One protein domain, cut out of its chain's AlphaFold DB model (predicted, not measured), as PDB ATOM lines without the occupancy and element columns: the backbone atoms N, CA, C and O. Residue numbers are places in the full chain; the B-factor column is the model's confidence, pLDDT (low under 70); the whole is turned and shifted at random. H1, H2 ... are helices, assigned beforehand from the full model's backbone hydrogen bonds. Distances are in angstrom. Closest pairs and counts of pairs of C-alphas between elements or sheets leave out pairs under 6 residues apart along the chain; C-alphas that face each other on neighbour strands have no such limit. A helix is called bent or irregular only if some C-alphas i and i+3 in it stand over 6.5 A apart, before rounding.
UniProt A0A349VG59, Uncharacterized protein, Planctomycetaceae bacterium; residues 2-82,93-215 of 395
ATOM      1  N   ALA A   2     184.942 175.920 139.868       81.94
ATOM      2  CA  ALA A   2     186.279 176.226 139.334       81.94
ATOM      3  C   ALA A   2     186.251 176.934 137.963       81.94
ATOM      4  O   ALA A   2     186.830 178.002 137.833       81.94
ATOM      5  N   ILE A   3     185.483 176.416 136.994       88.62
ATOM      6  CA  ILE A   3     185.329 177.030 135.658       88.62
ATOM      7  C   ILE A   3     184.852 178.489 135.749       88.62
ATOM      8  O   ILE A   3     185.421 179.372 135.118       88.62
ATOM      9  N   LEU A   4     183.827 178.748 136.564       86.19
ATOM     10  CA  LEU A   4     183.232 180.075 136.730       86.19
ATOM     11  C   LEU A   4     184.208 181.058 137.389       86.19
ATOM     12  O   LEU A   4     184.305 182.204 136.965       86.19
ATOM     13  N   LEU A   5     184.991 180.611 138.369       87.00
ATOM     14  CA  LEU A   5     186.006 181.444 139.013       87.00
ATOM     15  C   LEU A   5     187.233 181.688 138.132       87.00
ATOM     16  O   LEU A   5     187.753 182.802 138.112       87.00
ATOM     17  N   SER A   6     187.659 180.692 137.352       89.69
ATOM     18  CA  SER A   6     188.675 180.874 136.311       89.69
ATOM     19  C   SER A   6     188.211 181.888 135.266       89.69
ATOM     20  O   SER A   6     188.980 182.771 134.887       89.69
ATOM     21  N   TYR A   7     186.942 181.825 134.855       91.19
ATOM     22  CA  TYR A   7     186.337 182.843 133.999       91.19
ATOM     23  C   TYR A   7     186.381 184.230 134.653       91.19
ATOM     24  O   TYR A   7     186.858 185.168 134.024       91.19
ATOM     25  N   CYS A   8     185.965 184.365 135.918       90.44
ATOM     26  CA  CYS A   8     185.979 185.650 136.632       90.44
ATOM     27  C   CYS A   8     187.388 186.235 136.765       90.44
ATOM     28  O   CYS A   8     187.568 187.448 136.662       90.44
ATOM     29  N   TYR A   9     188.396 185.379 136.955       93.19
ATOM     30  CA  TYR A   9     189.793 185.797 136.956       93.19
ATOM     31  C   TYR A   9     190.182 186.434 135.617       93.19
ATOM     32  O   TYR A   9     190.655 187.572 135.581       93.19
ATOM     33  N   VAL A  10     189.945 185.719 134.512       92.19
ATOM     34  CA  VAL A  10     190.267 186.202 133.163       92.19
ATOM     35  C   VAL A  10     189.484 187.479 132.860       92.19
ATOM     36  O   VAL A  10     190.070 188.484 132.458       92.19
ATOM     37  N   ALA A  11     188.178 187.475 133.128       88.38
ATOM     38  CA  ALA A  11     187.294 188.600 132.869       88.38
ATOM     39  C   ALA A  11     187.705 189.859 133.646       88.38
ATOM     40  O   ALA A  11     187.773 190.927 133.044       88.38
ATOM     41  N   SER A  12     188.071 189.747 134.928       87.81
ATOM     42  CA  SER A  12     188.470 190.884 135.777       87.81
ATOM     43  C   SER A  12     189.811 191.517 135.376       87.81
ATOM     44  O   SER A  12     189.992 192.739 135.512       87.81
ATOM     45  N   VAL A  13     190.753 190.710 134.877       88.94
ATOM     46  CA  VAL A  13     192.080 191.174 134.433       88.94
ATOM     47  C   VAL A  13     192.014 191.824 133.056       88.94
ATOM     48  O   VAL A  13     192.695 192.826 132.827       88.94
ATOM     49  N   LEU A  14     191.190 191.288 132.152       89.88
ATOM     50  CA  LEU A  14     191.087 191.803 130.794       89.88
ATOM     51  C   LEU A  14     190.617 193.269 130.766       89.88
ATOM     52  O   LEU A  14     189.871 193.720 131.651       89.88
ATOM     53  N   PRO A  15     191.030 194.035 129.742       85.88
ATOM     54  CA  PRO A  15     190.524 195.380 129.553       85.88
ATOM     55  C   PRO A  15     189.013 195.406 129.312       85.88
ATOM     56  O   PRO A  15     188.440 194.490 128.722       85.88
ATOM     57  N   VAL A  16     188.371 196.490 129.752       82.25
ATOM     58  CA  VAL A  16     186.904 196.629 129.766       82.25
ATOM     59  C   VAL A  16     186.295 196.450 128.370       82.25
ATOM     60  O   VAL A  16     185.276 195.780 128.230       82.25
ATOM     61  N   TRP A  17     186.942 196.989 127.337       84.06
ATOM     62  CA  TRP A  17     186.453 196.943 125.957       84.06
ATOM     63  C   TRP A  17     186.524 195.551 125.314       84.06
ATOM     64  O   TRP A  17     185.828 195.307 124.335       84.06
ATOM     65  N   VAL A  18     187.352 194.637 125.838       86.94
ATOM     66  CA  VAL A  18     187.568 193.311 125.230       86.94
ATOM     67  C   VAL A  18     186.409 192.365 125.525       86.94
ATOM     68  O   VAL A  18     185.990 191.622 124.643       86.94
ATOM     69  N   LEU A  19     185.899 192.374 126.760       86.81
ATOM     70  CA  LEU A  19     184.893 191.404 127.203       86.81
ATOM     71  C   LEU A  19     183.695 192.059 127.886       86.81
ATOM     72  O   LEU A  19     182.562 191.786 127.502       86.81
ATOM     73  N   LEU A  20     183.936 192.920 128.878       85.00
ATOM     74  CA  LEU A  20     182.872 193.493 129.706       85.00
ATOM     75  C   LEU A  20     181.908 194.326 128.857       85.00
ATOM     76  O   LEU A  20     180.715 194.060 128.845       85.00
ATOM     77  N   GLN A  21     182.426 195.279 128.082       85.50
ATOM     78  CA  GLN A  21     181.605 196.176 127.272       85.50
ATOM     79  C   GLN A  21     180.746 195.459 126.206       85.50
ATOM     80  O   GLN A  21     179.539 195.703 126.188       85.50
ATOM     81  N   PRO A  22     181.288 194.584 125.330       89.44
ATOM     82  CA  PRO A  22     180.462 193.892 124.339       89.44
ATOM     83  C   PRO A  22     179.454 192.929 124.980       89.44
ATOM     84  O   PRO A  22     178.317 192.841 124.516       89.44
ATOM     85  N   ARG A  23     179.827 192.238 126.065       89.25
ATOM     86  CA  ARG A  23     178.907 191.350 126.789       89.25
ATOM     87  C   ARG A  23     177.768 192.135 127.426       89.25
ATOM     88  O   ARG A  23     176.612 191.756 127.271       89.25
ATOM     89  N   ASP A  24     178.084 193.212 128.136       87.69
ATOM     90  CA  ASP A  24     177.080 194.012 128.833       87.69
ATOM     91  C   ASP A  24     176.121 194.671 127.833       87.69
ATOM     92  O   ASP A  24     174.924 194.758 128.103       87.69
ATOM     93  N   PHE A  25     176.600 195.037 126.640       88.88
ATOM     94  CA  PHE A  25     175.743 195.494 125.546       88.88
ATOM     95  C   PHE A  25     174.747 194.414 125.092       88.88
ATOM     96  O   PHE A  25     173.543 194.672 125.053       88.88
ATOM     97  N   ILE A  26     175.214 193.192 124.811       91.00
ATOM     98  CA  ILE A  26     174.343 192.069 124.415       91.00
ATOM     99  C   ILE A  26     173.340 191.737 125.529       91.00
ATOM    100  O   ILE A  26     172.147 191.589 125.267       91.00
ATOM    101  N   ASN A  27     173.800 191.688 126.779       90.44
ATOM    102  CA  ASN A  27     172.939 191.412 127.925       90.44
ATOM    103  C   ASN A  27     171.915 192.526 128.167       90.44
ATOM    104  O   ASN A  27     170.797 192.234 128.583       90.44
ATOM    105  N   SER A  28     172.245 193.781 127.852       88.88
ATOM    106  CA  SER A  28     171.287 194.891 127.900       88.88
ATOM    107  C   SER A  28     170.191 194.740 126.842       88.88
ATOM    108  O   SER A  28     169.020 194.961 127.142       88.88
ATOM    109  N   LEU A  29     170.538 194.309 125.623       91.69
ATOM    110  CA  LEU A  29     169.545 194.011 124.583       91.69
ATOM    111  C   LEU A  29     168.627 192.859 124.999       91.69
ATOM    112  O   LEU A  29     167.416 192.952 124.815       91.69
ATOM    113  N   GLN A  30     169.196 191.809 125.594       92.12
ATOM    114  CA  GLN A  30     168.438 190.683 126.135       92.12
ATOM    115  C   GLN A  30     167.521 191.110 127.292       92.12
ATOM    116  O   GLN A  30     166.377 190.669 127.364       92.12
ATOM    117  N   LEU A  31     167.994 191.985 128.186       91.31
ATOM    118  CA  LEU A  31     167.178 192.552 129.257       91.31
ATOM    119  C   LEU A  31     165.970 193.292 128.686       91.31
ATOM    120  O   LEU A  31     164.843 193.007 129.080       91.31
ATOM    121  N   ILE A  32     166.194 194.198 127.733       92.12
ATOM    122  CA  ILE A  32     165.125 195.004 127.133       92.12
ATOM    123  C   ILE A  32     164.131 194.123 126.367       92.12
ATOM    124  O   ILE A  32     162.921 194.308 126.509       92.12
ATOM    125  N   SER A  33     164.607 193.151 125.583       93.50
ATOM    126  CA  SER A  33     163.731 192.275 124.799       93.50
ATOM    127  C   SER A  33     162.903 191.341 125.683       93.50
ATOM    128  O   SER A  33     161.686 191.265 125.504       93.50
ATOM    129  N   SER A  34     163.513 190.698 126.682       93.62
ATOM    130  CA  SER A  34     162.791 189.847 127.633       93.62
ATOM    131  C   SER A  34     161.788 190.644 128.462       93.62
ATOM    132  O   SER A  34     160.677 190.171 128.685       93.62
ATOM    133  N   LEU A  35     162.129 191.869 128.874       93.88
ATOM    134  CA  LEU A  35     161.195 192.735 129.591       93.88
ATOM    135  C   LEU A  35     160.007 193.131 128.713       93.88
ATOM    136  O   LEU A  35     158.866 193.080 129.163       93.88
ATOM    137  N   GLY A  36     160.266 193.454 127.443       96.00
ATOM    138  CA  GLY A  36     159.223 193.697 126.451       96.00
ATOM    139  C   GLY A  36     158.283 192.500 126.293       96.00
ATOM    140  O   GLY A  36     157.068 192.677 126.326       96.00
ATOM    141  N   LEU A  37     158.824 191.280 126.206       96.38
ATOM    142  CA  LEU A  37     158.022 190.052 126.145       96.38
ATOM    143  C   LEU A  37     157.174 189.846 127.402       96.38
ATOM    144  O   LEU A  37     156.006 189.487 127.283       96.38
ATOM    145  N   VAL A  38     157.727 190.096 128.590       96.69
ATOM    146  CA  VAL A  38     156.981 189.997 129.856       96.69
ATOM    147  C   VAL A  38     155.831 191.001 129.892       96.69
ATOM    148  O   VAL A  38     154.721 190.634 130.263       96.69
ATOM    149  N   VAL A  39     156.067 192.244 129.468       97.19
ATOM    150  CA  VAL A  39     155.037 193.293 129.424       97.19
ATOM    151  C   VAL A  39     153.933 192.935 128.435       97.19
ATOM    152  O   VAL A  39     152.757 192.972 128.788       97.19
ATOM    153  N   VAL A  40     154.293 192.563 127.205       96.88
ATOM    154  CA  VAL A  40     153.316 192.174 126.178       96.88
ATOM    155  C   VAL A  40     152.550 190.926 126.617       96.88
ATOM    156  O   VAL A  40     151.328 190.899 126.510       96.88
ATOM    157  N   GLY A  41     153.248 189.937 127.182       95.62
ATOM    158  CA  GLY A  41     152.658 188.740 127.774       95.62
ATOM    159  C   GLY A  41     151.632 189.083 128.840       95.62
ATOM    160  O   GLY A  41     150.494 188.649 128.741       95.62
ATOM    161  N   LEU A  42     151.995 189.943 129.793       95.62
ATOM    162  CA  LEU A  42     151.105 190.398 130.857       95.62
ATOM    163  C   LEU A  42     149.824 191.034 130.295       95.62
ATOM    164  O   LEU A  42     148.731 190.707 130.754       95.62
ATOM    165  N   PHE A  43     149.941 191.917 129.298       95.19
ATOM    166  CA  PHE A  43     148.775 192.538 128.660       95.19
ATOM    167  C   PHE A  43     147.895 191.518 127.934       95.19
ATOM    168  O   PHE A  43     146.672 191.576 128.054       95.19
ATOM    169  N   VAL A  44     148.494 190.573 127.208       93.81
ATOM    170  CA  VAL A  44     147.743 189.512 126.527       93.81
ATOM    171  C   VAL A  44     147.043 188.615 127.543       93.81
ATOM    172  O   VAL A  44     145.843 188.397 127.407       93.81
ATOM    173  N   THR A  45     147.727 188.184 128.605       93.12
ATOM    174  CA  THR A  45     147.114 187.418 129.699       93.12
ATOM    175  C   THR A  45     145.949 188.179 130.336       93.12
ATOM    176  O   THR A  45     144.925 187.577 130.651       93.12
ATOM    177  N   ALA A  46     146.074 189.496 130.517       91.88
ATOM    178  CA  ALA A  46     145.028 190.320 131.116       91.88
ATOM    179  C   ALA A  46     143.779 190.466 130.226       91.88
ATOM    180  O   ALA A  46     142.673 190.560 130.753       91.88
ATOM    181  N   VAL A  47     143.943 190.505 128.898       90.94
ATOM    182  CA  VAL A  47     142.843 190.748 127.943       90.94
ATOM    183  C   VAL A  47     142.229 189.452 127.416       90.94
ATOM    184  O   VAL A  47     141.010 189.344 127.319       90.94
ATOM    185  N   VAL A  48     143.068 188.488 127.041       87.44
ATOM    186  CA  VAL A  48     142.667 187.230 126.388       87.44
ATOM    187  C   VAL A  48     142.466 186.107 127.411       87.44
ATOM    188  O   VAL A  48     141.750 185.148 127.139       87.44
ATOM    189  N   GLY A  49     143.043 186.245 128.606       82.81
ATOM    190  CA  GLY A  49     143.108 185.187 129.608       82.81
ATOM    191  C   GLY A  49     144.386 184.360 129.477       82.81
ATOM    192  O   GLY A  49     145.112 184.436 128.486       82.81
ATOM    193  N   SER A  50     144.690 183.583 130.516       79.12
ATOM    194  CA  SER A  50     145.827 182.665 130.481       79.12
ATOM    195  C   SER A  50     145.489 181.462 129.607       79.12
ATOM    196  O   SER A  50     144.441 180.838 129.762       79.12
ATOM    197  N   SER A  51     146.394 181.108 128.705       65.69
ATOM    198  CA  SER A  51     146.317 179.895 127.896       65.69
ATOM    199  C   SER A  51     147.377 178.905 128.365       65.69
ATOM    200  O   SER A  51     148.240 178.514 127.585       65.69
ATOM    201  N   SER A  52     147.371 178.539 129.653       59.47
ATOM    202  CA  SER A  52     148.253 177.489 130.178       59.47
ATOM    203  C   SER A  52     147.947 176.165 129.471       59.47
ATOM    204  O   SER A  52     147.074 175.402 129.873       59.47
ATOM    205  N   ILE A  53     148.675 175.904 128.384       54.03
ATOM    206  CA  ILE A  53     148.550 174.712 127.528       54.03
ATOM    207  C   ILE A  53     148.912 173.430 128.307       54.03
ATOM    208  O   ILE A  53     148.564 172.326 127.899       54.03
ATOM    209  N   SER A  54     149.615 173.564 129.433       50.75
ATOM    210  CA  SER A  54     150.341 172.485 130.102       50.75
ATOM    211  C   SER A  54     149.571 171.733 131.194       50.75
ATOM    212  O   SER A  54     149.983 170.626 131.537       50.75
ATOM    213  N   SER A  55     148.473 172.266 131.742       52.72
ATOM    214  CA  SER A  55     147.849 171.701 132.954       52.72
ATOM    215  C   SER A  55     146.480 171.042 132.762       52.72
ATOM    216  O   SER A  55     146.012 170.396 133.695       52.72
ATOM    217  N   GLY A  56     145.817 171.171 131.606       54.94
ATOM    218  CA  GLY A  56     144.482 170.581 131.367       54.94
ATOM    219  C   GLY A  56     143.361 171.087 132.299       54.94
ATOM    220  O   GLY A  56     142.218 170.658 132.178       54.94
ATOM    221  N   VAL A  57     143.691 172.002 133.210       60.09
ATOM    222  CA  VAL A  57     142.800 172.724 134.116       60.09
ATOM    223  C   VAL A  57     142.741 174.152 133.599       60.09
ATOM    224  O   VAL A  57     143.793 174.736 133.331       60.09
ATOM    225  N   GLU A  58     141.536 174.706 133.450       67.00
ATOM    226  CA  GLU A  58     141.384 176.110 133.067       67.00
ATOM    227  C   GLU A  58     142.150 176.994 134.064       67.00
ATOM    228  O   GLU A  58     141.886 176.930 135.271       67.00
ATOM    229  N   PRO A  59     143.136 177.778 133.601       70.44
ATOM    230  CA  PRO A  59     143.902 178.626 134.494       70.44
ATOM    231  C   PRO A  59     142.999 179.721 135.075       70.44
ATOM    232  O   PRO A  59     142.093 180.213 134.395       70.44
ATOM    233  N   PRO A  60     143.236 180.135 136.330       82.12
ATOM    234  CA  PRO A  60     142.437 181.179 136.951       82.12
ATOM    235  C   PRO A  60     142.595 182.503 136.197       82.12
ATOM    236  O   PRO A  60     143.644 182.790 135.615       82.12
ATOM    237  N   ALA A  61     141.560 183.343 136.261       86.00
ATOM    238  CA  ALA A  61     141.645 184.706 135.755       86.00
ATOM    239  C   ALA A  61     142.807 185.454 136.428       86.00
ATOM    240  O   ALA A  61     143.021 185.338 137.640       86.00
ATOM    241  N   LEU A  62     143.549 186.234 135.638       91.31
ATOM    242  CA  LEU A  62     144.678 187.007 136.141       91.31
ATOM    243  C   LEU A  62     144.193 188.015 137.185       91.31
ATOM    244  O   LEU A  62     143.490 188.974 136.875       91.31
ATOM    245  N   THR A  63     144.604 187.800 138.429       92.69
ATOM    246  CA  THR A  63     144.338 188.691 139.558       92.69
ATOM    247  C   THR A  63     145.580 188.777 140.437       92.69
ATOM    248  O   THR A  63     146.523 187.999 140.291       92.69
ATOM    249  N   MET A  64     145.608 189.753 141.344       94.62
ATOM    250  CA  MET A  64     146.652 189.824 142.358       94.62
ATOM    251  C   MET A  64     146.339 188.796 143.451       94.62
ATOM    252  O   MET A  64     145.458 189.031 144.274       94.62
ATOM    253  N   PHE A  65     147.024 187.648 143.446       93.69
ATOM    254  CA  PHE A  65     146.778 186.585 144.430       93.69
ATOM    255  C   PHE A  65     147.450 186.865 145.775       93.69
ATOM    256  O   PHE A  65     146.966 186.403 146.810       93.69
ATOM    257  N   ALA A  66     148.545 187.632 145.757       91.94
ATOM    258  CA  ALA A  66     149.171 188.132 146.969       91.94
ATOM    259  C   ALA A  66     148.220 189.089 147.719       91.94
ATOM    260  O   ALA A  66     147.637 189.978 147.089       91.94
ATOM    261  N   PRO A  67     148.055 188.944 149.048       90.31
ATOM    262  CA  PRO A  67     147.238 189.859 149.829       90.31
ATOM    263  C   PRO A  67     147.858 191.257 149.822       90.31
ATOM    264  O   PRO A  67     149.078 191.412 149.805       90.31
ATOM    265  N   PHE A  68     147.010 192.284 149.889       87.44
ATOM    266  CA  PHE A  68     147.474 193.671 149.973       87.44
ATOM    267  C   PHE A  68     148.314 193.931 151.234       87.44
ATOM    268  O   PHE A  68     149.274 194.697 151.193       87.44
ATOM    269  N   LEU A  69     147.952 193.292 152.351       87.94
ATOM    270  CA  LEU A  69     148.661 193.405 153.616       87.94
ATOM    271  C   LEU A  69     148.576 192.089 154.392       87.94
ATOM    272  O   LEU A  69     147.483 191.574 154.619       87.94
ATOM    273  N   ASP A  70     149.728 191.602 154.841       87.19
ATOM    274  CA  ASP A  70     149.850 190.567 155.865       87.19
ATOM    275  C   ASP A  70     150.774 191.098 156.968       87.19
ATOM    276  O   ASP A  70     151.943 191.399 156.727       87.19
ATOM    277  N   LEU A  71     150.222 191.285 158.169       84.50
ATOM    278  CA  LEU A  71     150.948 191.816 159.329       84.50
ATOM    279  C   LEU A  71     151.602 190.719 160.172       84.50
ATOM    280  O   LEU A  71     152.445 191.030 161.016       84.50
ATOM    281  N   HIS A  72     151.225 189.456 159.958       85.00
ATOM    282  CA  HIS A  72     151.729 188.325 160.728       85.00
ATOM    283  C   HIS A  72     152.248 187.172 159.848       85.00
ATOM    284  O   HIS A  72     151.925 186.015 160.132       85.00
ATOM    285  N   PRO A  73     153.087 187.441 158.823       87.19
ATOM    286  CA  PRO A  73     153.676 186.369 158.041       87.19
ATOM    287  C   PRO A  73     154.605 185.520 158.914       87.19
ATOM    288  O   PRO A  73     155.419 186.031 159.693       87.19
ATOM    289  N   LEU A  74     154.488 184.198 158.789       90.56
ATOM    290  CA  LEU A  74     155.250 183.255 159.599       90.56
ATOM    291  C   LEU A  74     156.757 183.402 159.328       90.56
ATOM    292  O   LEU A  74     157.197 183.398 158.178       90.56
ATOM    293  N   ASN A  75     157.549 183.508 160.402       88.31
ATOM    294  CA  ASN A  75     159.014 183.648 160.380       88.31
ATOM    295  C   ASN A  75     159.562 184.859 159.600       88.31
ATOM    296  O   ASN A  75     160.769 184.915 159.338       88.31
ATOM    297  N   ALA A  76     158.717 185.822 159.237       87.31
ATOM    298  CA  ALA A  76     159.167 187.035 158.575       87.31
ATOM    299  C   ALA A  76     159.802 188.011 159.578       87.31
ATOM    300  O   ALA A  76     159.316 188.154 160.704       87.31
ATOM    301  N   PRO A  77     160.878 188.715 159.190       85.94
ATOM    302  CA  PRO A  77     161.394 189.814 159.990       85.94
ATOM    303  C   PRO A  77     160.403 190.996 160.003       85.94
ATOM    304  O   PRO A  77     159.604 191.141 159.075       85.94
ATOM    305  N   PRO A  78     160.463 191.880 161.017       88.44
ATOM    306  CA  PRO A  78     159.627 193.077 161.043       88.44
ATOM    307  C   PRO A  78     159.920 193.974 159.834       88.44
ATOM    308  O   PRO A  78     161.073 194.113 159.429       88.44
ATOM    309  N   ILE A  79     158.891 194.633 159.287       86.50
ATOM    310  CA  ILE A  79     159.023 195.498 158.097       86.50
ATOM    311  C   ILE A  79     160.108 196.562 158.307       86.50
ATOM    312  O   ILE A  79     160.946 196.766 157.436       86.50
ATOM    313  N   PHE A  80     160.150 197.215 159.467       87.25
ATOM    314  CA  PHE A  80     161.231 198.137 159.813       87.25
ATOM    315  C   PHE A  80     162.190 197.475 160.808       87.25
ATOM    316  O   PHE A  80     161.718 196.913 161.798       87.25
ATOM    317  N   PRO A  81     163.518 197.542 160.587       88.12
ATOM    318  CA  PRO A  81     164.236 198.181 159.467       88.12
ATOM    319  C   PRO A  81     164.403 197.300 158.212       88.12
ATOM    320  O   PRO A  81     164.981 197.750 157.219       88.12
ATOM    321  N   PHE A  82     163.951 196.043 158.239       87.50
ATOM    322  CA  PHE A  82     164.387 195.039 157.267       87.50
ATOM    323  C   PHE A  82     163.955 195.298 155.833       87.50
ATOM    324  O   PHE A  82     164.692 194.897 154.948       87.50
ATOM    325  N   SER A  93     171.087 202.069 146.481       82.69
ATOM    326  CA  SER A  93     172.067 200.987 146.303       82.69
ATOM    327  C   SER A  93     173.510 201.456 146.495       82.69
ATOM    328  O   SER A  93     174.001 202.306 145.747       82.69
ATOM    329  N   GLY A  94     174.226 200.859 147.452       86.81
ATOM    330  CA  GLY A  94     175.661 201.100 147.627       86.81
ATOM    331  C   GLY A  94     176.495 200.442 146.533       86.81
ATOM    332  O   GLY A  94     177.454 201.040 146.042       86.81
ATOM    333  N   PHE A  95     176.098 199.253 146.073       87.94
ATOM    334  CA  PHE A  95     176.767 198.572 144.969       87.94
ATOM    335  C   PHE A  95     176.725 199.411 143.686       87.94
ATOM    336  O   PHE A  95     177.757 199.572 143.040       87.94
ATOM    337  N   HIS A  96     175.593 200.050 143.362       89.00
ATOM    338  CA  HIS A  96     175.527 200.956 142.207       89.00
ATOM    339  C   HIS A  96     176.450 202.166 142.333       89.00
ATOM    340  O   HIS A  96     176.944 202.642 141.313       89.00
ATOM    341  N   CYS A  97     176.757 202.631 143.547       87.75
ATOM    342  CA  CYS A  97     177.748 203.688 143.745       87.75
ATOM    343  C   CYS A  97     179.166 203.206 143.385       87.75
ATOM    344  O   CYS A  97     179.900 203.926 142.707       87.75
ATOM    345  N   LEU A  98     179.530 201.970 143.755       86.56
ATOM    346  CA  LEU A  98     180.816 201.361 143.372       86.56
ATOM    347  C   LEU A  98     180.910 201.077 141.872       86.56
ATOM    348  O   LEU A  98     181.950 201.316 141.262       86.56
ATOM    349  N   VAL A  99     179.831 200.582 141.263       88.50
ATOM    350  CA  VAL A  99     179.763 200.373 139.809       88.50
ATOM    351  C   VAL A  99     179.880 201.719 139.091       88.50
ATOM    352  O   VAL A  99     180.691 201.871 138.180       88.50
ATOM    353  N   SER A 100     179.153 202.736 139.554       87.50
ATOM    354  CA  SER A 100     179.175 204.068 138.942       87.50
ATOM    355  C   SER A 100     180.563 204.705 138.979       87.50
ATOM    356  O   SER A 100     180.991 205.282 137.979       87.50
ATOM    357  N   SER A 101     181.296 204.571 140.089       83.44
ATOM    358  CA  SER A 101     182.658 205.104 140.214       83.44
ATOM    359  C   SER A 101     183.709 204.239 139.504       83.44
ATOM    360  O   SER A 101     184.655 204.776 138.924       83.44
ATOM    361  N   GLY A 102     183.545 202.913 139.513       79.75
ATOM    362  CA  GLY A 102     184.536 201.957 139.024       79.75
ATOM    363  C   GLY A 102     184.457 201.637 137.530       79.75
ATOM    364  O   GLY A 102     185.510 201.399 136.917       79.75
ATOM    365  N   THR A 103     183.256 201.633 136.943       82.50
ATOM    366  CA  THR A 103     183.006 201.243 135.543       82.50
ATOM    367  C   THR A 103     182.223 202.296 134.763       82.50
ATOM    368  O   THR A 103     182.744 202.764 133.749       82.50
ATOM    369  N   SER A 104     181.037 202.722 135.218       87.69
ATOM    370  CA  SER A 104     180.155 203.594 134.418       87.69
ATOM    371  C   SER A 104     180.809 204.935 134.089       87.69
ATOM    372  O   SER A 104     180.791 205.360 132.936       87.69
ATOM    373  N   SER A 105     181.469 205.568 135.064       87.00
ATOM    374  CA  SER A 105     182.202 206.833 134.885       87.00
ATOM    375  C   SER A 105     183.241 206.793 133.755       87.00
ATOM    376  O   SER A 105     183.484 207.810 133.115       87.00
ATOM    377  N   LYS A 106     183.828 205.620 133.478       83.00
ATOM    378  CA  LYS A 106     184.848 205.409 132.434       83.00
ATOM    379  C   LYS A 106     184.255 205.104 131.060       83.00
ATOM    380  O   LYS A 106     184.989 205.076 130.078       83.00
ATOM    381  N   GLN A 107     182.959 204.809 131.004       86.12
ATOM    382  CA  GLN A 107     182.228 204.484 129.778       86.12
ATOM    383  C   GLN A 107     181.371 205.657 129.287       86.12
ATOM    384  O   GLN A 107     180.948 205.662 128.132       86.12
ATOM    385  N   LEU A 108     181.130 206.659 130.138       89.56
ATOM    386  CA  LEU A 108     180.503 207.910 129.730       89.56
ATOM    387  C   LEU A 108     181.408 208.669 128.757       89.56
ATOM    388  O   LEU A 108     182.606 208.822 128.983       89.56
ATOM    389  N   ARG A 109     180.812 209.194 127.685       89.75
ATOM    390  CA  ARG A 109     181.514 210.037 126.711       89.75
ATOM    391  C   ARG A 109     181.767 211.443 127.258       89.75
ATOM    392  O   ARG A 109     182.814 212.022 126.988       89.75
ATOM    393  N   CYS A 110     180.808 211.999 127.994       90.25
ATOM    394  CA  CYS A 110     180.924 213.294 128.656       90.25
ATOM    395  C   CYS A 110     180.083 213.343 129.940       90.25
ATOM    396  O   CYS A 110     179.212 212.507 130.169       90.25
ATOM    397  N   GLU A 111     180.325 214.355 130.774       88.50
ATOM    398  CA  GLU A 111     179.645 214.526 132.064       88.50
ATOM    399  C   GLU A 111     178.125 214.705 131.923       88.50
ATOM    400  O   GLU A 111     177.361 214.184 132.734       88.50
ATOM    401  N   THR A 112     177.652 215.364 130.862       91.81
ATOM    402  CA  THR A 112     176.208 215.553 130.637       91.81
ATOM    403  C   THR A 112     175.470 214.239 130.379       91.81
ATOM    404  O   THR A 112     174.283 214.141 130.696       91.81
ATOM    405  N   ASP A 113     176.165 213.211 129.877       93.25
ATOM    406  CA  ASP A 113     175.590 211.877 129.670       93.25
ATOM    407  C   ASP A 113     175.339 211.155 131.016       93.25
ATOM    408  O   ASP A 113     174.471 210.282 131.092       93.25
ATOM    409  N   ALA A 114     176.012 211.558 132.107       91.56
ATOM    410  CA  ALA A 114     175.863 210.940 133.431       91.56
ATOM    411  C   ALA A 114     174.421 210.995 133.948       91.56
ATOM    412  O   ALA A 114     173.934 210.031 134.540       91.56
ATOM    413  N   ARG A 115     173.714 212.107 133.693       90.50
ATOM    414  CA  ARG A 115     172.321 212.273 134.120       90.50
ATOM    415  C   ARG A 115     171.409 211.274 133.423       90.50
ATOM    416  O   ARG A 115     170.608 210.638 134.094       90.50
ATOM    417  N   VAL A 116     171.509 211.149 132.100       91.19
ATOM    418  CA  VAL A 116     170.625 210.268 131.322       91.19
ATOM    419  C   VAL A 116     170.904 208.807 131.661       91.19
ATOM    420  O   VAL A 116     169.964 208.059 131.911       91.19
ATOM    421  N   VAL A 117     172.178 208.419 131.739       91.50
ATOM    422  CA  VAL A 117     172.572 207.041 132.061       91.50
ATOM    423  C   VAL A 117     172.196 206.676 133.496       91.50
ATOM    424  O   VAL A 117     171.570 205.642 133.710       91.50
ATOM    425  N   GLY A 118     172.533 207.523 134.473       89.06
ATOM    426  CA  GLY A 118     172.259 207.260 135.885       89.06
ATOM    427  C   GLY A 118     170.772 207.321 136.230       89.06
ATOM    428  O   GLY A 118     170.257 206.428 136.886       89.06
ATOM    429  N   TYR A 119     170.049 208.346 135.773       88.69
ATOM    430  CA  TYR A 119     168.613 208.452 136.047       88.69
ATOM    431  C   TYR A 119     167.804 207.409 135.267       88.69
ATOM    432  O   TYR A 119     166.897 206.788 135.818       88.69
ATOM    433  N   GLY A 120     168.147 207.185 133.995       90.00
ATOM    434  CA  GLY A 120     167.472 206.206 133.147       90.00
ATOM    435  C   GLY A 120     167.633 204.773 133.652       90.00
ATOM    436  O   GLY A 120     166.659 204.022 133.635       90.00
ATOM    437  N   SER A 121     168.816 204.401 134.157       87.50
ATOM    438  CA  SER A 121     169.029 203.069 134.737       87.50
ATOM    439  C   SER A 121     168.194 202.847 135.998       87.50
ATOM    440  O   SER A 121     167.575 201.793 136.122       87.50
ATOM    441  N   MET A 122     168.087 203.848 136.881       87.81
ATOM    442  CA  MET A 122     167.251 203.758 138.087       87.81
ATOM    443  C   MET A 122     165.759 203.640 137.754       87.81
ATOM    444  O   MET A 122     165.044 202.872 138.393       87.81
ATOM    445  N   LEU A 123     165.271 204.353 136.728       89.25
ATOM    446  CA  LEU A 123     163.889 204.192 136.262       89.25
ATOM    447  C   LEU A 123     163.630 202.787 135.702       89.25
ATOM    448  O   LEU A 123     162.585 202.202 135.989       89.25
ATOM    449  N   LEU A 124     164.568 202.242 134.922       88.75
ATOM    450  CA  LEU A 124     164.452 200.891 134.368       88.75
ATOM    451  C   LEU A 124     164.462 199.824 135.472       88.75
ATOM    452  O   LEU A 124     163.694 198.867 135.401       88.75
ATOM    453  N   GLU A 125     165.283 200.003 136.507       87.50
ATOM    454  CA  GLU A 125     165.310 199.126 137.680       87.50
ATOM    455  C   GLU A 125     163.999 199.190 138.474       87.50
ATOM    456  O   GLU A 125     163.439 198.149 138.818       87.50
ATOM    457  N   GLY A 126     163.454 200.392 138.693       89.31
ATOM    458  CA  GLY A 126     162.140 200.558 139.318       89.31
ATOM    459  C   GLY A 126     161.020 199.894 138.511       89.31
ATOM    460  O   GLY A 126     160.159 199.219 139.075       89.31
ATOM    461  N   PHE A 127     161.057 200.016 137.182       91.88
ATOM    462  CA  PHE A 127     160.107 199.344 136.296       91.88
ATOM    463  C   PHE A 127     160.236 197.813 136.358       91.88
ATOM    464  O   PHE A 127     159.227 197.113 136.472       91.88
ATOM    465  N   LEU A 128     161.467 197.289 136.357       91.44
ATOM    466  CA  LEU A 128     161.729 195.864 136.555       91.44
ATOM    467  C   LEU A 128     161.192 195.381 137.910       91.44
ATOM    468  O   LEU A 128     160.555 194.334 137.958       91.44
ATOM    469  N   ALA A 129     161.385 196.140 138.992       91.50
ATOM    470  CA  ALA A 129     160.886 195.778 140.318       91.50
ATOM    471  C   ALA A 129     159.354 195.636 140.347       91.50
ATOM    472  O   ALA A 129     158.834 194.670 140.907       91.50
ATOM    473  N   VAL A 130     158.627 196.542 139.683       92.81
ATOM    474  CA  VAL A 130     157.163 196.437 139.541       92.81
ATOM    475  C   VAL A 130     156.774 195.171 138.775       92.81
ATOM    476  O   VAL A 130     155.878 194.443 139.205       92.81
ATOM    477  N   LEU A 131     157.465 194.861 137.677       94.81
ATOM    478  CA  LEU A 131     157.196 193.644 136.906       94.81
ATOM    479  C   LEU A 131     157.516 192.370 137.687       94.81
ATOM    480  O   LEU A 131     156.764 191.403 137.585       94.81
ATOM    481  N   VAL A 132     158.569 192.373 138.507       93.88
ATOM    482  CA  VAL A 132     158.873 191.267 139.422       93.88
ATOM    483  C   VAL A 132     157.721 191.062 140.402       93.88
ATOM    484  O   VAL A 132     157.266 189.929 140.526       93.88
ATOM    485  N   ILE A 133     157.203 192.122 141.038       93.81
ATOM    486  CA  ILE A 133     156.060 192.038 141.971       93.81
ATOM    487  C   ILE A 133     154.831 191.434 141.278       93.81
ATOM    488  O   ILE A 133     154.201 190.522 141.816       93.81
ATOM    489  N   ILE A 134     154.518 191.897 140.067       96.06
ATOM    490  CA  ILE A 134     153.396 191.368 139.280       96.06
ATOM    491  C   ILE A 134     153.636 189.896 138.920       96.06
ATOM    492  O   ILE A 134     152.739 189.069 139.075       96.06
ATOM    493  N   ALA A 135     154.842 189.526 138.492       96.12
ATOM    494  CA  ALA A 135     155.175 188.145 138.169       96.12
ATOM    495  C   ALA A 135     155.046 187.221 139.391       96.12
ATOM    496  O   ALA A 135     154.386 186.187 139.300       96.12
ATOM    497  N   VAL A 136     155.620 187.589 140.540       95.12
ATOM    498  CA  VAL A 136     155.635 186.714 141.726       95.12
ATOM    499  C   VAL A 136     154.331 186.722 142.513       95.12
ATOM    500  O   VAL A 136     154.086 185.779 143.252       95.12
ATOM    501  N   GLY A 137     153.493 187.750 142.385       94.50
ATOM    502  CA  GLY A 137     152.223 187.803 143.108       94.50
ATOM    503  C   GLY A 137     150.990 187.505 142.250       94.50
ATOM    504  O   GLY A 137     149.971 187.081 142.790       94.50
ATOM    505  N   ALA A 138     151.038 187.762 140.938       94.44
ATOM    506  CA  ALA A 138     149.931 187.509 140.010       94.44
ATOM    507  C   ALA A 138     150.291 186.384 139.034       94.44
ATOM    508  O   ALA A 138     149.578 185.387 138.943       94.44
ATOM    509  N   GLY A 139     151.438 186.498 138.359       94.19
ATOM    510  CA  GLY A 139     151.882 185.523 137.360       94.19
ATOM    511  C   GLY A 139     152.043 184.110 137.921       94.19
ATOM    512  O   GLY A 139     151.619 183.147 137.282       94.19
ATOM    513  N   ILE A 140     152.589 183.964 139.135       92.69
ATOM    514  CA  ILE A 140     152.788 182.645 139.757       92.69
ATOM    515  C   ILE A 140     151.469 181.904 139.989       92.69
ATOM    516  O   ILE A 140     151.413 180.688 139.837       92.69
ATOM    517  N   GLY A 141     150.390 182.628 140.298       91.88
ATOM    518  CA  GLY A 141     149.086 182.023 140.549       91.88
ATOM    519  C   GLY A 141     148.440 181.444 139.291       91.88
ATOM    520  O   GLY A 141     147.502 180.666 139.402       91.88
ATOM    521  N   LEU A 142     148.962 181.725 138.095       91.25
ATOM    522  CA  LEU A 142     148.531 181.029 136.879       91.25
ATOM    523  C   LEU A 142     148.950 179.548 136.876       91.25
ATOM    524  O   LEU A 142     148.372 178.756 136.139       91.25
ATOM    525  N   GLY A 143     149.896 179.164 137.740       90.00
ATOM    526  CA  GLY A 143     150.256 177.777 138.005       90.00
ATOM    527  C   GLY A 143     151.762 177.539 138.009       90.00
ATOM    528  O   GLY A 143     152.533 178.248 137.357       90.00
ATOM    529  N   TRP A 144     152.163 176.489 138.727       91.94
ATOM    530  CA  TRP A 144     153.511 175.917 138.691       91.94
ATOM    531  C   TRP A 144     153.426 174.381 138.712       91.94
ATOM    532  O   TRP A 144     153.726 173.760 139.734       91.94
ATOM    533  N   PRO A 145     152.991 173.742 137.609       87.06
ATOM    534  CA  PRO A 145     152.665 172.316 137.601       87.06
ATOM    535  C   PRO A 145     153.845 171.397 137.937       87.06
ATOM    536  O   PRO A 145     153.627 170.313 138.474       87.06
ATOM    537  N   GLU A 146     155.079 171.811 137.630       88.88
ATOM    538  CA  GLU A 146     156.275 170.993 137.853       88.88
ATOM    539  C   GLU A 146     156.594 170.776 139.341       88.88
ATOM    540  O   GLU A 146     157.097 169.715 139.704       88.88
ATOM    541  N   GLU A 147     156.314 171.764 140.197       90.56
ATOM    542  CA  GLU A 147     156.583 171.690 141.644       90.56
ATOM    543  C   GLU A 147     155.293 171.536 142.466       90.56
ATOM    544  O   GLU A 147     155.290 170.885 143.510       90.56
ATOM    545  N   TYR A 148     154.180 172.083 141.971       90.81
ATOM    546  CA  TYR A 148     152.882 172.122 142.640       90.81
ATOM    547  C   TYR A 148     151.763 171.644 141.700       90.81
ATOM    548  O   TYR A 148     150.913 172.438 141.274       90.81
ATOM    549  N   PRO A 149     151.742 170.347 141.346       88.12
ATOM    550  CA  PRO A 149     150.760 169.809 140.413       88.12
ATOM    551  C   PRO A 149     149.334 169.995 140.948       88.12
ATOM    552  O   PRO A 149     149.033 169.666 142.093       88.12
ATOM    553  N   GLY A 150     148.450 170.526 140.101       85.38
ATOM    554  CA  GLY A 150     147.034 170.734 140.421       85.38
ATOM    555  C   GLY A 150     146.723 171.952 141.299       85.38
ATOM    556  O   GLY A 150     145.546 172.215 141.538       85.38
ATOM    557  N   LEU A 151     147.725 172.717 141.749       90.00
ATOM    558  CA  LEU A 151     147.509 173.952 142.507       90.00
ATOM    559  C   LEU A 151     147.623 175.185 141.605       90.00
ATOM    560  O   LEU A 151     148.548 175.316 140.804       90.00
ATOM    561  N   SER A 152     146.694 176.123 141.774       91.06
ATOM    562  CA  SER A 152     146.711 177.429 141.111       91.06
ATOM    563  C   SER A 152     146.028 178.498 141.976       91.06
ATOM    564  O   SER A 152     145.527 178.233 143.073       91.06
ATOM    565  N   GLY A 153     146.068 179.736 141.504       91.06
ATOM    566  CA  GLY A 153     145.474 180.914 142.114       91.06
ATOM    567  C   GLY A 153     145.949 181.170 143.541       91.06
ATOM    568  O   GLY A 153     147.120 180.985 143.883       91.06
ATOM    569  N   THR A 154     145.014 181.581 144.400       92.19
ATOM    570  CA  THR A 154     145.287 181.888 145.811       92.19
ATOM    571  C   THR A 154     145.765 180.667 146.599       92.19
ATOM    572  O   THR A 154     146.550 180.827 147.527       92.19
ATOM    573  N   GLN A 155     145.344 179.452 146.229       92.81
ATOM    574  CA  GLN A 155     145.777 178.228 146.915       92.81
ATOM    575  C   GLN A 155     147.276 177.995 146.718       92.81
ATOM    576  O   GLN A 155     147.998 177.753 147.685       92.81
ATOM    577  N   LEU A 156     147.759 178.136 145.479       92.81
ATOM    578  CA  LEU A 156     149.188 178.054 145.187       92.81
ATOM    579  C   LEU A 156     149.965 179.151 145.918       92.81
ATOM    580  O   LEU A 156     150.994 178.863 146.523       92.81
ATOM    581  N   TRP A 157     149.458 180.388 145.912       92.62
ATOM    582  CA  TRP A 157     150.088 181.490 146.641       92.62
ATOM    583  C   TRP A 157     150.232 181.186 148.143       92.62
ATOM    584  O   TRP A 157     151.326 181.311 148.692       92.62
ATOM    585  N   GLN A 158     149.161 180.721 148.794       92.62
ATOM    586  CA  GLN A 158     149.162 180.386 150.221       92.62
ATOM    587  C   GLN A 158     150.142 179.265 150.560       92.62
ATOM    588  O   GLN A 158     150.822 179.354 151.574       92.62
ATOM    589  N   VAL A 159     150.234 178.226 149.727       93.31
ATOM    590  CA  VAL A 159     151.166 177.112 149.958       93.31
ATOM    591  C   VAL A 159     152.610 177.546 149.725       93.31
ATOM    592  O   VAL A 159     153.490 177.211 150.517       93.31
ATOM    593  N   LEU A 160     152.866 178.284 148.643       92.88
ATOM    594  CA  LEU A 160     154.214 178.709 148.286       92.88
ATOM    595  C   LEU A 160     154.771 179.689 149.325       92.88
ATOM    596  O   LEU A 160     155.896 179.499 149.772       92.88
ATOM    597  N   TYR A 161     153.978 180.673 149.756       93.06
ATOM    598  CA  TYR A 161     154.411 181.757 150.646       93.06
ATOM    599  C   TYR A 161     153.912 181.610 152.091       93.06
ATOM    600  O   TYR A 161     153.872 182.591 152.830       93.06
ATOM    601  N   ALA A 162     153.573 180.387 152.517       91.94
ATOM    602  CA  ALA A 162     153.149 180.087 153.889       91.94
ATOM    603  C   ALA A 162     154.202 180.462 154.950       91.94
ATOM    604  O   ALA A 162     153.855 180.807 156.077       91.94
ATOM    605  N   ASP A 163     155.486 180.355 154.601       91.75
ATOM    606  CA  ASP A 163     156.620 180.638 155.479       91.75
ATOM    607  C   ASP A 163     157.647 181.486 154.726       91.75
ATOM    608  O   ASP A 163     158.101 181.112 153.638       91.75
ATOM    609  N   TRP A 164     158.069 182.596 155.335       87.62
ATOM    610  CA  TRP A 164     159.125 183.458 154.807       87.62
ATOM    611  C   TRP A 164     160.404 182.685 154.460       87.62
ATOM    612  O   TRP A 164     161.043 182.950 153.441       87.62
ATOM    613  N   LYS A 165     160.778 181.686 155.269       85.31
ATOM    614  CA  LYS A 165     161.976 180.861 155.036       85.31
ATOM    615  C   LYS A 165     161.814 179.911 153.846       85.31
ATOM    616  O   LYS A 165     162.821 179.518 153.252       85.31
ATOM    617  N   GLY A 166     160.574 179.569 153.491       84.81
ATOM    618  CA  GLY A 166     160.232 178.642 152.412       84.81
ATOM    619  C   GLY A 166     160.480 179.195 151.007       84.81
ATOM    620  O   GLY A 166     160.695 178.412 150.081       84.81
ATOM    621  N   VAL A 167     160.524 180.523 150.842       86.06
ATOM    622  CA  VAL A 167     160.741 181.190 149.543       86.06
ATOM    623  C   VAL A 167     161.965 182.097 149.602       86.06
ATOM    624  O   VAL A 167     161.888 183.318 149.498       86.06
ATOM    625  N   THR A 168     163.137 181.485 149.767       81.19
ATOM    626  CA  THR A 168     164.424 182.194 149.793       81.19
ATOM    627  C   THR A 168     165.405 181.633 148.762       81.19
ATOM    628  O   THR A 168     165.242 180.525 148.244       81.19
ATOM    629  N   GLY A 169     166.427 182.423 148.420       80.38
ATOM    630  CA  GLY A 169     167.493 182.015 147.502       80.38
ATOM    631  C   GLY A 169     166.971 181.570 146.132       80.38
ATOM    632  O   GLY A 169     166.222 182.290 145.473       80.38
ATOM    633  N   GLY A 170     167.364 180.367 145.700       84.38
ATOM    634  CA  GLY A 170     167.010 179.830 144.382       84.38
ATOM    635  C   GLY A 170     165.504 179.699 144.144       84.38
ATOM    636  O   GLY A 170     165.053 179.920 143.023       84.38
ATOM    637  N   LYS A 171     164.712 179.422 145.187       89.62
ATOM    638  CA  LYS A 171     163.256 179.281 145.057       89.62
ATOM    639  C   LYS A 171     162.555 180.614 144.789       89.62
ATOM    640  O   LYS A 171     161.633 180.662 143.984       89.62
ATOM    641  N   ALA A 172     163.042 181.708 145.379       90.00
ATOM    642  CA  ALA A 172     162.547 183.053 145.075       90.00
ATOM    643  C   ALA A 172     162.823 183.443 143.611       90.00
ATOM    644  O   ALA A 172     161.961 184.003 142.935       90.00
ATOM    645  N   ILE A 173     164.005 183.084 143.096       91.94
ATOM    646  CA  ILE A 173     164.360 183.285 141.684       91.94
ATOM    647  C   ILE A 173     163.459 182.442 140.775       91.94
ATOM    648  O   ILE A 173     162.927 182.952 139.789       91.94
ATOM    649  N   ALA A 174     163.261 181.167 141.115       94.19
ATOM    650  CA  ALA A 174     162.393 180.272 140.359       94.19
ATOM    651  C   ALA A 174     160.948 180.790 140.312       94.19
ATOM    652  O   ALA A 174     160.353 180.796 139.237       94.19
ATOM    653  N   ALA A 175     160.425 181.333 141.416       94.88
ATOM    654  CA  ALA A 175     159.095 181.936 141.445       94.88
ATOM    655  C   ALA A 175     158.957 183.103 140.450       94.88
ATOM    656  O   ALA A 175     157.947 183.207 139.757       94.88
ATOM    657  N   PHE A 176     159.983 183.949 140.308       95.50
ATOM    658  CA  PHE A 176     159.994 185.006 139.289       95.50
ATOM    659  C   PHE A 176     160.055 184.450 137.857       95.50
ATOM    660  O   PHE A 176     159.332 184.931 136.980       95.50
ATOM    661  N   VAL A 177     160.888 183.431 137.616       96.44
ATOM    662  CA  VAL A 177     161.021 182.771 136.303       96.44
ATOM    663  C   VAL A 177     159.704 182.120 135.880       96.44
ATOM    664  O   VAL A 177     159.278 182.256 134.731       96.44
ATOM    665  N   VAL A 178     159.036 181.445 136.811       95.19
ATOM    666  CA  VAL A 178     157.736 180.815 136.582       95.19
ATOM    667  C   VAL A 178     156.655 181.880 136.413       95.19
ATOM    668  O   VAL A 178     155.986 181.916 135.387       95.19
ATOM    669  N   GLY A 179     156.542 182.836 137.329       95.31
ATOM    670  CA  GLY A 179     155.542 183.896 137.214       95.31
ATOM    671  C   GLY A 179     155.623 184.669 135.894       95.31
ATOM    672  O   GLY A 179     154.615 184.852 135.216       95.31
ATOM    673  N   SER A 180     156.834 185.038 135.472       96.56
ATOM    674  CA  SER A 180     157.058 185.733 134.198       96.56
ATOM    675  C   SER A 180     156.845 184.821 132.991       96.56
ATOM    676  O   SER A 180     156.283 185.246 131.986       96.56
ATOM    677  N   GLY A 181     157.276 183.558 133.070       95.31
ATOM    678  CA  GLY A 181     157.086 182.602 131.982       95.31
ATOM    679  C   GLY A 181     155.607 182.316 131.695       95.31
ATOM    680  O   GLY A 181     155.260 182.124 130.536       95.31
ATOM    681  N   ASN A 182     154.728 182.388 132.704       94.00
ATOM    682  CA  ASN A 182     153.284 182.206 132.515       94.00
ATOM    683  C   ASN A 182     152.683 183.312 131.628       94.00
ATOM    684  O   ASN A 182     151.792 183.056 130.817       94.00
ATOM    685  N   PHE A 183     153.219 184.533 131.709       95.19
ATOM    686  CA  PHE A 183     152.847 185.612 130.793       95.19
ATOM    687  C   PHE A 183     153.301 185.326 129.359       95.19
ATOM    688  O   PHE A 183     152.548 185.550 128.415       95.19
ATOM    689  N   LEU A 184     154.507 184.784 129.179       95.00
ATOM    690  CA  LEU A 184     155.017 184.407 127.856       95.00
ATOM    691  C   LEU A 184     154.234 183.232 127.249       95.00
ATOM    692  O   LEU A 184     154.002 183.216 126.042       95.00
ATOM    693  N   GLU A 185     153.779 182.278 128.062       92.38
ATOM    694  CA  GLU A 185     152.900 181.188 127.610       92.38
ATOM    695  C   GLU A 185     151.576 181.703 127.036       92.38
ATOM    696  O   GLU A 185     151.070 181.154 126.057       92.38
ATOM    697  N   SER A 186     151.067 182.816 127.569       89.00
ATOM    698  CA  SER A 186     149.863 183.474 127.041       89.00
ATOM    699  C   SER A 186     150.067 184.078 125.645       89.00
ATOM    700  O   SER A 186     149.101 184.354 124.941       89.00
ATOM    701  N   LEU A 187     151.319 184.250 125.205       91.94
ATOM    702  CA  LEU A 187     151.663 184.639 123.831       91.94
ATOM    703  C   LEU A 187     151.733 183.442 122.869       91.94
ATOM    704  O   LEU A 187     152.087 183.616 121.704       91.94
ATOM    705  N   GLY A 188     151.450 182.226 123.344       89.50
ATOM    706  CA  GLY A 188     151.602 180.989 122.576       89.50
ATOM    707  C   GLY A 188     153.030 180.432 122.566       89.50
ATOM    708  O   GLY A 188     153.332 179.533 121.781       89.50
ATOM    709  N   ILE A 189     153.925 180.943 123.419       92.44
ATOM    710  CA  ILE A 189     155.282 180.404 123.566       92.44
ATOM    711  C   ILE A 189     155.224 179.154 124.449       92.44
ATOM    712  O   ILE A 189     154.642 179.168 125.528       92.44
ATOM    713  N   HIS A 190     155.850 178.063 124.011       92.19
ATOM    714  CA  HIS A 190     155.870 176.815 124.777       92.19
ATOM    715  C   HIS A 190     156.471 177.013 126.181       92.19
ATOM    716  O   HIS A 190     157.527 177.633 126.307       92.19
ATOM    717  N   ALA A 191     155.866 176.412 127.214       88.94
ATOM    718  CA  ALA A 191     156.244 176.585 128.623       88.94
ATOM    719  C   ALA A 191     157.755 176.452 128.872       88.94
ATOM    720  O   ALA A 191     158.387 177.356 129.415       88.94
ATOM    721  N   THR A 192     158.382 175.380 128.376       92.06
ATOM    722  CA  THR A 192     159.834 175.168 128.523       92.06
ATOM    723  C   THR A 192     160.662 176.307 127.922       92.06
ATOM    724  O   THR A 192     161.666 176.710 128.507       92.06
ATOM    725  N   MET A 193     160.238 176.857 126.779       94.38
ATOM    726  CA  MET A 193     160.913 177.985 126.139       94.38
ATOM    727  C   MET A 193     160.690 179.275 126.937       94.38
ATOM    728  O   MET A 193     161.644 180.013 127.172       94.38
ATOM    729  N   SER A 194     159.470 179.517 127.421       94.62
ATOM    730  CA  SER A 194     159.141 180.662 128.277       94.62
ATOM    731  C   SER A 194     160.007 180.691 129.539       94.62
ATOM    732  O   SER A 194     160.638 181.708 129.839       94.62
ATOM    733  N   ARG A 195     160.120 179.553 130.244       94.12
ATOM    734  CA  ARG A 195     161.013 179.422 131.408       94.12
ATOM    735  C   ARG A 195     162.475 179.623 131.030       94.12
ATOM    736  O   ARG A 195     163.193 180.295 131.763       94.12
ATOM    737  N   ALA A 196     162.919 179.072 129.900       95.19
ATOM    738  CA  ALA A 196     164.298 179.213 129.446       95.19
ATOM    739  C   ALA A 196     164.658 180.675 129.138       95.19
ATOM    740  O   ALA A 196     165.706 181.135 129.579       95.19
ATOM    741  N   ILE A 197     163.788 181.433 128.459       95.44
ATOM    742  CA  ILE A 197     164.023 182.851 128.132       95.44
ATOM    743  C   ILE A 197     164.213 183.682 129.408       95.44
ATOM    744  O   ILE A 197     165.191 184.428 129.526       95.44
ATOM    745  N   ILE A 198     163.319 183.530 130.391       96.12
ATOM    746  CA  ILE A 198     163.417 184.275 131.655       96.12
ATOM    747  C   ILE A 198     164.564 183.746 132.530       96.12
ATOM    748  O   ILE A 198     165.277 184.524 133.160       96.12
ATOM    749  N   GLY A 199     164.808 182.438 132.536       95.00
ATOM    750  CA  GLY A 199     165.944 181.843 133.238       95.00
ATOM    751  C   GLY A 199     167.283 182.360 132.712       95.00
ATOM    752  O   GLY A 199     168.153 182.736 133.497       95.00
ATOM    753  N   VAL A 200     167.433 182.461 131.388       93.81
ATOM    754  CA  VAL A 200     168.629 183.021 130.741       93.81
ATOM    755  C   VAL A 200     168.744 184.521 131.014       93.81
ATOM    756  O   VAL A 200     169.854 184.996 131.226       93.81
ATOM    757  N   LEU A 201     167.636 185.268 131.112       93.12
ATOM    758  CA  LEU A 201     167.657 186.658 131.593       93.12
ATOM    759  C   LEU A 201     168.285 186.770 132.989       93.12
ATOM    760  O   LEU A 201     169.221 187.549 133.182       93.12
ATOM    761  N   VAL A 202     167.804 185.977 133.949       91.94
ATOM    762  CA  VAL A 202     168.323 186.011 135.324       91.94
ATOM    763  C   VAL A 202     169.779 185.541 135.383       91.94
ATOM    764  O   VAL A 202     170.598 186.158 136.064       91.94
ATOM    765  N   ALA A 203     170.127 184.484 134.648       91.06
ATOM    766  CA  ALA A 203     171.494 183.972 134.594       91.06
ATOM    767  C   ALA A 203     172.468 184.990 133.976       91.06
ATOM    768  O   ALA A 203     173.557 185.193 134.518       91.06
ATOM    769  N   SER A 204     172.072 185.673 132.896       90.00
ATOM    770  CA  SER A 204     172.862 186.743 132.274       90.00
ATOM    771  C   SER A 204     173.088 187.904 133.245       90.00
ATOM    772  O   SER A 204     174.223 188.361 133.386       90.00
ATOM    773  N   PHE A 205     172.047 188.328 133.970       86.88
ATOM    774  CA  PHE A 205     172.137 189.375 134.995       86.88
ATOM    775  C   PHE A 205     173.060 188.988 136.167       86.88
ATOM    776  O   PHE A 205     173.895 189.781 136.618       86.88
ATOM    777  N   ALA A 206     172.963 187.745 136.647       87.88
ATOM    778  CA  ALA A 206     173.858 187.230 137.680       87.88
ATOM    779  C   ALA A 206     175.315 187.169 137.186       87.88
ATOM    780  O   ALA A 206     176.236 187.541 137.916       87.88
ATOM    781  N   GLY A 207     175.531 186.760 135.931       87.62
ATOM    782  CA  GLY A 207     176.852 186.681 135.309       87.62
ATOM    783  C   GLY A 207     177.546 188.039 135.160       87.62
ATOM    784  O   GLY A 207     178.733 188.157 135.478       87.62
ATOM    785  N   THR A 208     176.826 189.082 134.735       88.06
ATOM    786  CA  THR A 208     177.384 190.447 134.627       88.06
ATOM    787  C   THR A 208     177.719 191.032 135.989       88.06
ATOM    788  O   THR A 208     178.760 191.674 136.156       88.06
ATOM    789  N   THR A 209     176.861 190.770 136.976       87.56
ATOM    790  CA  THR A 209     177.071 191.205 138.360       87.56
ATOM    791  C   THR A 209     178.316 190.551 138.945       87.56
ATOM    792  O   THR A 209     179.138 191.234 139.549       87.56
ATOM    793  N   LEU A 210     178.503 189.250 138.713       88.19
ATOM    794  CA  LEU A 210     179.653 188.498 139.202       88.19
ATOM    795  C   LEU A 210     180.991 189.009 138.635       88.19
ATOM    796  O   LEU A 210     181.953 189.181 139.392       88.19
ATOM    797  N   ASP A 211     181.067 189.279 137.328       87.62
ATOM    798  CA  ASP A 211     182.279 189.846 136.716       87.62
ATOM    799  C   ASP A 211     182.576 191.245 137.268       87.62
ATOM    800  O   ASP A 211     183.679 191.520 137.751       87.62
ATOM    801  N   THR A 212     181.559 192.109 137.284       88.44
ATOM    802  CA  THR A 212     181.690 193.473 137.806       88.44
ATOM    803  C   THR A 212     182.125 193.461 139.270       88.44
ATOM    804  O   THR A 212     183.074 194.159 139.628       88.44
ATOM    805  N   ALA A 213     181.522 192.615 140.107       90.06
ATOM    806  CA  ALA A 213     181.902 192.458 141.507       90.06
ATOM    807  C   ALA A 213     183.354 191.981 141.659       90.06
ATOM    808  O   ALA A 213     184.101 192.559 142.446       90.06
ATOM    809  N   THR A 214     183.797 190.999 140.868       91.81
ATOM    810  CA  THR A 214     185.191 190.518 140.907       91.81
ATOM    811  C   THR A 214     186.180 191.624 140.517       91.81
ATOM    812  O   THR A 214     187.253 191.760 141.116       91.81
ATOM    813  N   ARG A 215     185.826 192.452 139.530       90.44
ATOM    814  CA  ARG A 215     186.633 193.604 139.105       90.44
ATOM    815  C   ARG A 215     186.683 194.710 140.155       90.44
ATOM    816  O   ARG A 215     187.760 195.244 140.416       90.44
TER     817      ARG A 215
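What this domain is: This is residues 2 to 82 and 93 to 215 of the 395 residues of an uncharacterized protein of Planctomycetaceae bacterium (UniProt A0A349VG59). Three long helices, H2, H5 and H9, run roughly lengthwise, with H2 crossing both H9 and H5 at an angle while H5 and H9 stay apart from each other, and a shorter helix, H8, is wedged among them towards one end, crossing and touching all three. The short helices H6 and H7 pack at that same end, H1 turns off beside the last residues of H9 at the other end, where H4 also lies, and a long unnamed stretch, residues 49 to 78, runs over the outside to H3, which touches no helix. The printed part has 204 residues with nine named helices, H1 to H9 in order, and no named strand; its class is all helix. It is compact, with a radius of gyration of the C-alphas of 19.2 A, and spans 53 by 41 by 40 A.

How they stand to each other: The longest helix is H2, residues 20 to 48. It touches H9, residues 191 to 215, opposite ways at a shallow tilt of 33 degrees, only just short of steep; the closest C-alphas are those of Leu 31 and Leu 201, 6.4 A apart. H2 only just touches H5, residues 113 to 137, with 3 pairs of C-alphas within 8 A, the closest being Leu 35 and Leu 128 at 7.7 A. H5 and H9 are apart. The hub is H8, residues 170 to 185, which touches four helices. Its residues 180 to 185 touch H2, with the C-alphas of Gly 41 and Phe 183 closest at 4.4 A. It touches H9 at a steep tilt of 45 degrees, opposite ways, closest at Gly 181 and Ser 194, 4.7 A. It stands about perpendicular to H5, at 87 degrees, closest at Ala 135 and Gly 179, 4.4 A. H8 also touches H6, residues 139 to 142, closest at Ile 140 and Gly 179, 4.0 A. H6 touches H7, residues 153 to 160, closest at Gly 141 and Gly 153, 4.1 A. H1, residues 2 to 13, touches H9 with residues 8 to 13 alone, closest at Ser 12 and Arg 215, 4.7 A. H4, residues 94 to 107, is close to but not clearly touching H9, with the C-alphas of Val 99 and Thr 212 closest at 7.4 A. H3, residues 79 to 82, touches no helix. Every O i to N i+4 pair is within hydrogen-bond range in H1, H2, H5, H7 and H9, against 7 of 10 in H4 and 11 of 12 in H8; H3 and H6 are too short for such a pair.

Where its parts are: H1 begins at C-alpha 2, (186.279, 176.226, 139.334). H2 is 40.8 A long from first to last C-alpha, H9 36.4 A, H5 36.1 A and H8 22.0 A. H4 is irregular, but only just: C-alphas 102 and 105 are 6.8 A apart. H9 ends at C-alpha 215, (186.633, 193.604, 139.105).

The domain as a whole: The two C-alphas farthest apart are those of Gly 56 and Glu 111, 56.3 A. Residues 83 to 92 are not printed, and C-alphas 82 and 93 are 14.6 A apart across the cut. The link from H2 to H3, 30 residues, is long. The mean pLDDT of the printed part is 88.8, and residues 51 to 58 are under 70.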